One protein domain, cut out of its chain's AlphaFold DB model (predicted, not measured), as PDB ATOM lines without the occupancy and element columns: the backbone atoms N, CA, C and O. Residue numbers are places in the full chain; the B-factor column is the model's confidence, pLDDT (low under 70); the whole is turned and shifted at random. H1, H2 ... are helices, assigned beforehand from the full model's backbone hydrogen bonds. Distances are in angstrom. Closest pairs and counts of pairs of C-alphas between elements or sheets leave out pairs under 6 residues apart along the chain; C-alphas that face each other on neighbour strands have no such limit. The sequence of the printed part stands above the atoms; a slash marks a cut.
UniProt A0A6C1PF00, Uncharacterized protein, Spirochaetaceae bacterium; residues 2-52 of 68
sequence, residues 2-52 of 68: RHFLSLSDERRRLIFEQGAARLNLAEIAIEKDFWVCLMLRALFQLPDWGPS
ATOM      1  N   ARG A   2      97.754  86.274  92.089       78.12
ATOM      2  CA  ARG A   2      97.545  85.162  93.053       78.12
ATOM      3  C   ARG A   2      98.508  83.976  92.879       78.12
ATOM      4  O   ARG A   2      99.078  83.525  93.856       78.12
ATOM      5  N   HIS A   3      98.758  83.558  91.637       88.31
ATOM      6  CA  HIS A   3      99.712  82.481  91.346       88.31
ATOM      7  C   HIS A   3     101.168  82.826  91.701       88.31
ATOM      8  O   HIS A   3     101.912  81.958  92.124       88.31
ATOM      9  N   PHE A   4     101.577  84.092  91.561       89.12
ATOM     10  CA  PHE A   4     102.927  84.521  91.938       89.12
ATOM     11  C   PHE A   4     103.121  84.471  93.459       89.12
ATOM     12  O   PHE A   4     104.162  84.036  93.933       89.12
ATOM     13  N   LEU A   5     102.093  84.868  94.218       90.81
ATOM     14  CA  LEU A   5     102.122  84.860  95.684       90.81
ATOM     15  C   LEU A   5     102.153  83.445  96.278       90.81
ATOM     16  O   LEU A   5     102.620  83.278  97.396       90.81
ATOM     17  N   SER A   6     101.686  82.430  95.544       94.44
ATOM     18  CA  SER A   6     101.733  81.028  95.979       94.44
ATOM     19  C   SER A   6     103.067  80.324  95.702       94.44
ATOM     20  O   SER A   6     103.204  79.145  96.011       94.44
ATOM     21  N   LEU A   7     104.032  80.993  95.063       95.38
ATOM     22  CA  LEU A   7     105.344  80.413  94.772       95.38
ATOM     23  C   LEU A   7     106.239  80.411  96.022       95.38
ATOM     24  O   LEU A   7     106.080  81.251  96.912       95.38
ATOM     25  N   SER A   8     107.231  79.515  96.060       96.62
ATOM     26  CA  SER A   8     108.286  79.559  97.082       96.62
ATOM     27  C   SER A   8     109.078  80.868  97.015       96.62
ATOM     28  O   SER A   8     109.100  81.536  95.974       96.62
ATOM     29  N   ASP A   9     109.737  81.227  98.116       94.44
ATOM     30  CA  ASP A   9     110.562  82.436  98.183       94.44
ATOM     31  C   ASP A   9     111.704  82.389  97.154       94.44
ATOM     32  O   ASP A   9     111.838  83.332  96.373       94.44
ATOM     33  N   GLU A  10     112.421  81.262  97.021       96.19
ATOM     34  CA  GLU A  10     113.419  81.066  95.954       96.19
ATOM     35  C   GLU A  10     112.852  81.332  94.559       96.19
ATOM     36  O   GLU A  10     113.493  81.970  93.722       96.19
ATOM     37  N   ARG A  11     111.639  80.841  94.273       96.12
ATOM     38  CA  ARG A  11     111.065  80.984  92.934       96.12
ATOM     39  C   ARG A  11     110.621  82.417  92.664       96.12
ATOM     40  O   ARG A  11     110.760  82.875  91.531       96.12
ATOM     41  N   ARG A  12     110.102  83.121  93.673       95.62
ATOM     42  CA  ARG A  12     109.767  84.550  93.565       95.62
ATOM     43  C   ARG A  12     111.018  85.386  93.334       95.62
ATOM     44  O   ARG A  12     111.019  86.199  92.413       95.62
ATOM     45  N   ARG A  13     112.085  85.116  94.088       95.19
ATOM     46  CA  ARG A  13     113.391  85.764  93.926       95.19
ATOM     47  C   ARG A  13     113.938  85.592  92.509       95.19
ATOM     48  O   ARG A  13     114.214  86.577  91.838       95.19
ATOM     49  N   LEU A  14     113.959  84.361  91.992       96.81
ATOM     50  CA  LEU A  14     114.415  84.081  90.626       96.81
ATOM     51  C   LEU A  14     113.639  84.890  89.569       96.81
ATOM     52  O   LEU A  14     114.202  85.339  88.574       96.81
ATOM     53  N   ILE A  15     112.332  85.083  89.766       95.62
ATOM     54  CA  ILE A  15     111.509  85.883  88.852       95.62
ATOM     55  C   ILE A  15     111.901  87.366  88.915       95.62
ATOM     56  O   ILE A  15     111.956  88.009  87.864       95.62
ATOM     57  N   PHE A  16     112.186  87.909  90.103       96.25
ATOM     58  CA  PHE A  16     112.670  89.284  90.242       96.25
ATOM     59  C   PHE A  16     114.050  89.468  89.611       96.25
ATOM     60  O   PHE A  16     114.218  90.392  88.816       96.25
ATOM     61  N   GLU A  17     114.987  88.553  89.860       96.25
ATOM     62  CA  GLU A  17     116.322  88.551  89.247       96.25
ATOM     63  C   GLU A  17     116.238  88.504  87.709       96.25
ATOM     64  O   GLU A  17     116.858  89.308  87.009       96.25
ATOM     65  N   GLN A  18     115.403  87.619  87.153       96.62
ATOM     66  CA  GLN A  18     115.192  87.526  85.703       96.62
ATOM     67  C   GLN A  18     114.524  88.776  85.119       96.62
ATOM     68  O   GLN A  18     114.869  89.207  84.016       96.62
ATOM     69  N   GLY A  19     113.552  89.353  85.829       94.44
ATOM     70  CA  GLY A  19     112.915  90.607  85.435       94.44
ATOM     71  C   GLY A  19     113.913  91.763  85.409       94.44
ATOM     72  O   GLY A  19     113.929  92.540  84.456       94.44
ATOM     73  N   ALA A  20     114.779  91.828  86.420       96.12
ATOM     74  CA  ALA A  20     115.806  92.849  86.583       96.12
ATOM     75  C   ALA A  20     116.833  92.787  85.462       96.12
ATOM     76  O   ALA A  20     117.088  93.801  84.812       96.12
ATOM     77  N   ALA A  21     117.320  91.584  85.152       96.44
ATOM     78  CA  ALA A  21     118.231  91.359  84.039       96.44
ATOM     79  C   ALA A  21     117.621  91.785  82.691       96.44
ATOM     80  O   ALA A  21     118.278  92.451  81.896       96.44
ATOM     81  N   ARG A  22     116.348  91.448  82.435       96.56
ATOM     82  CA  ARG A  22     115.662  91.798  81.174       96.56
ATOM     83  C   ARG A  22     115.415  93.292  81.010       96.56
ATOM     84  O   ARG A  22     115.462  93.790  79.891       96.56
ATOM     85  N   LEU A  23     115.104  93.981  82.102       93.94
ATOM     86  CA  LEU A  23     114.796  95.410  82.092       93.94
ATOM     87  C   LEU A  23     116.034  96.282  82.322       93.94
ATOM     88  O   LEU A  23     115.922  97.503  82.260       93.94
ATOM     89  N   ASN A  24     117.196  95.667  82.569       95.69
ATOM     90  CA  ASN A  24     118.423  96.344  82.974       95.69
ATOM     91  C   ASN A  24     118.192  97.287  84.173       95.69
ATOM     92  O   ASN A  24     118.596  98.449  84.176       95.69
ATOM     93  N   LEU A  25     117.475  96.781  85.178       94.81
ATOM     94  CA  LEU A  25     117.148  97.485  86.416       94.81
ATOM     95  C   LEU A  25     117.701  96.716  87.612       94.81
ATOM     96  O   LEU A  25     117.957  95.519  87.534       94.81
ATOM     97  N   ALA A  26     117.827  97.393  88.750       95.25
ATOM     98  CA  ALA A  26     118.116  96.711  90.004       95.25
ATOM     99  C   ALA A  26     116.918  95.844  90.434       95.25
ATOM    100  O   ALA A  26     115.772  96.297  90.375       95.25
ATOM    101  N   GLU A  27     117.184  94.635  90.930       93.69
ATOM    102  CA  GLU A  27     116.170  93.707  91.465       93.69
ATOM    103  C   GLU A  27     115.245  94.391  92.475       93.69
ATOM    104  O   GLU A  27     114.023  94.364  92.326       93.69
ATOM    105  N   ILE A  28     115.840  95.129  93.417       93.88
ATOM    106  CA  ILE A  28     115.115  95.880  94.444       93.88
ATOM    107  C   ILE A  28     114.127  96.898  93.860       93.88
ATOM    108  O   ILE A  28     113.079  97.156  94.450       93.88
ATOM    109  N   ALA A  29     114.423  97.479  92.692       92.50
ATOM    110  CA  ALA A  29     113.530  98.438  92.056       92.50
ATOM    111  C   ALA A  29     112.268  97.746  91.529       92.50
ATOM    112  O   ALA A  29     111.171  98.271  91.718       92.50
ATOM    113  N   ILE A  30     112.417  96.562  90.925       93.75
ATOM    114  CA  ILE A  30     111.295  95.762  90.421       93.75
ATOM    115  C   ILE A  30     110.473  95.197  91.568       93.75
ATOM    116  O   ILE A  30     109.245  95.278  91.528       93.75
ATOM    117  N   GLU A  31     111.126  94.652  92.592       93.94
ATOM    118  CA  GLU A  31     110.440  94.095  93.753       93.94
ATOM    119  C   GLU A  31     109.606  95.168  94.465       93.94
ATOM    120  O   GLU A  31     108.403  94.993  94.678       93.94
ATOM    121  N   LYS A  32     110.211  96.327  94.750       92.81
ATOM    122  CA  LYS A  32     109.506  97.481  95.321       92.81
ATOM    123  C   LYS A  32     108.303  97.872  94.461       92.81
ATOM    124  O   LYS A  32     107.200  98.057  94.974       92.81
ATOM    125  N   ASP A  33     108.495  97.992  93.150       91.19
ATOM    126  CA  ASP A  33     107.430  98.387  92.234       91.19
ATOM    127  C   ASP A  33     106.289  97.366  92.166       91.19
ATOM    128  O   ASP A  33     105.126  97.769  92.064       91.19
ATOM    129  N   PHE A  34     106.605  96.073  92.257       93.38
ATOM    130  CA  PHE A  34     105.629  94.991  92.327       93.38
ATOM    131  C   PHE A  34     104.760  95.102  93.583       93.38
ATOM    132  O   PHE A  34     103.529  95.104  93.474       93.38
ATOM    133  N   TRP A  35     105.380  95.243  94.759       93.06
ATOM    134  CA  TRP A  35     104.658  95.332  96.030       93.06
ATOM    135  C   TRP A  35     103.783  96.581  96.111       93.06
ATOM    136  O   TRP A  35     102.625  96.484  96.516       93.06
ATOM    137  N   VAL A  36     104.271  97.734  95.640       91.44
ATOM    138  CA  VAL A  36     103.468  98.967  95.568       91.44
ATOM    139  C   VAL A  36     102.233  98.765  94.687       91.44
ATOM    140  O   VAL A  36     101.119  99.068  95.110       91.44
ATOM    141  N   CYS A  37     102.393  98.209  93.482       90.00
ATOM    142  CA  CYS A  37     101.265  97.941  92.585       90.00
ATOM    143  C   CYS A  37     100.256  96.953  93.187       90.00
ATOM    144  O   CYS A  37      99.047  97.119  93.008       90.00
ATOM    145  N   LEU A  38     100.738  95.915  93.879       91.50
ATOM    146  CA  LEU A  38      99.885  94.929  94.537       91.50
ATOM    147  C   LEU A  38      99.073  95.564  95.672       91.50
ATOM    148  O   LEU A  38      97.861  95.359  95.734       91.50
ATOM    149  N   MET A  39      99.721  96.363  96.521       89.62
ATOM    150  CA  MET A  39      99.081  97.071  97.631       89.62
ATOM    151  C   MET A  39      98.038  98.068  97.140       89.62
ATOM    152  O   MET A  39      96.908  98.050  97.617       89.62
ATOM    153  N   LEU A  40      98.375  98.890  96.142       88.25
ATOM    154  CA  LEU A  40      97.420  99.829  95.552       88.25
ATOM    155  C   LEU A  40      96.204  99.091  94.994       88.25
ATOM    156  O   LEU A  40      95.073  99.450  95.304       88.25
ATOM    157  N   ARG A  41      96.418  98.007  94.238       86.69
ATOM    158  CA  ARG A  41      95.313  97.187  93.731       86.69
ATOM    159  C   ARG A  41      94.429  96.656  94.861       86.69
ATOM    160  O   ARG A  41      93.216  96.678  94.701       86.69
ATOM    161  N   ALA A  42      95.014  96.177  95.957       88.19
ATOM    162  CA  ALA A  42      94.252  95.681  97.100       88.19
ATOM    163  C   ALA A  42      93.431  96.801  97.761       88.19
ATOM    164  O   ALA A  42      92.241  96.615  97.995       88.19
ATOM    165  N   LEU A  43      94.032  97.974  97.984       86.69
ATOM    166  CA  LEU A  43      93.367  99.137  98.583       86.69
ATOM    167  C   LEU A  43      92.187  99.633  97.738       86.69
ATOM    168  O   LEU A  43      91.104  99.859  98.268       86.69
ATOM    169  N   PHE A  44      92.364  99.741  96.419       85.06
ATOM    170  CA  PHE A  44      91.300 100.168  95.504       85.06
ATOM    171  C   PHE A  44      90.185  99.128  95.316       85.06
ATOM    172  O   PHE A  44      89.120  99.467  94.810       85.06
ATOM    173  N   GLN A  45      90.408  97.867  95.700       87.12
ATOM    174  CA  GLN A  45      89.398  96.804  95.642       87.12
ATOM    175  C   GLN A  45      88.561  96.690  96.924       87.12
ATOM    176  O   GLN A  45      87.645  95.868  96.968       87.12
ATOM    177  N   LEU A  46      88.851  97.487  97.957       86.75
ATOM    178  CA  LEU A  46      88.059  97.505  99.183       86.75
ATOM    179  C   LEU A  46      86.675  98.122  98.906       86.75
ATOM    180  O   LEU A  46      86.621  99.247  98.411       86.75
ATOM    181  N   PRO A  47      85.568  97.432  99.236       78.50
ATOM    182  CA  PRO A  47      84.223  97.839  98.830       78.50
ATOM    183  C   PRO A  47      83.804  99.223  99.349       78.50
ATOM    184  O   PRO A  47      83.259 100.000  98.571       78.50
ATOM    185  N   ASP A  48      84.120  99.574 100.600       79.94
ATOM    186  CA  ASP A  48      83.668 100.857 101.175       79.94
ATOM    187  C   ASP A  48      84.680 102.003 101.002       79.94
ATOM    188  O   ASP A  48      84.337 103.166 101.181       79.94
ATOM    189  N   TRP A  49      85.934 101.692 100.659       74.31
ATOM    190  CA  TRP A  49      87.042 102.661 100.694       74.31
ATOM    191  C   TRP A  49      87.688 102.880  99.327       74.31
ATOM    192  O   TRP A  49      88.229 103.953  99.066       74.31
ATOM    193  N   GLY A  50      87.620 101.889  98.438       74.38
ATOM    194  CA  GLY A  50      88.182 101.949  97.090       74.38
ATOM    195  C   GLY A  50      87.714 103.166  96.281       74.38
ATOM    196  O   GLY A  50      88.572 103.842  95.714       74.38
ATOM    197  N   PRO A  51      86.409 103.515  96.280       74.25
ATOM    198  CA  PRO A  51      85.901 104.714  95.606       74.25
ATOM    199  C   PRO A  51      86.354 106.037  96.244       74.25
ATOM    200  O   PRO A  51      86.352 107.073  95.586       74.25
ATOM    201  N   SER A  52      86.726 106.023  97.528       77.88
ATOM    202  CA  SER A  52      87.157 107.212  98.276       77.88
ATOM    203  C   SER A  52      88.668 107.437  98.234       77.88
ATOM    204  O   SER A  52      89.138 108.522  98.579       77.88
TER     205      SER A  52
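This is residues 2 to 52 of the 68 residues of an uncharacterized protein of Spirochaetaceae bacterium (UniProt A0A6C1PF00). Two helices, H2 and H3, meet near their ends as an L, and the short H1 sits beside the first residues of H2, at the end away from H3 and on the side to which H3 runs, making the whole an open bracket with a gap between H1 and H3. The 51 printed residues hold three named helices, in the order H1, H2, H3, and no named strand; the class is all helix. The whole is loose, with a radius of gyration of the C-alphas of 13.5 A, and only just flat, spanning 39 by 23 by 13 A.

Find C-alpha 2 at (97.545, 85.162, 93.053), where H1 begins; it covers residues 2 to 5. Go on to C-alpha 9 at (110.562, 82.436, 98.183), from which H2 runs to residue 23, 21.1 A from first to last C-alpha. H3, residues 27 to 44, is the longest helix at 26.0 A and ends at C-alpha 44, (91.300, 100.168, 95.504).

Look first at Phe 4 and Arg 12, whose C-alphas, 7.0 A apart, are the closest of H1 and H2; these helices are close but not clearly touching. H2 touches H3 with residues 16 to 20 alone, and H3 touches H2 with residues 27 to 31 alone. Their closest C-alphas are those of Ala 20 and Glu 27, 5.0 A apart. Their lines stand at 72 degrees, only just about perpendicular. H1 and H3 are apart. In H2 and H3 each O i to N i+4 pair is within hydrogen-bond range; H1 is too short for one.

The C-alphas of Ala 21 and Asp 48 are the two farthest apart, at 39.7 A. Both links are tight, and residues 5 to 11, of which 9 to 11 belong to H2, stand free. The printed part has no cut; its mean pLDDT is 90.7 and no printed residue is under 70.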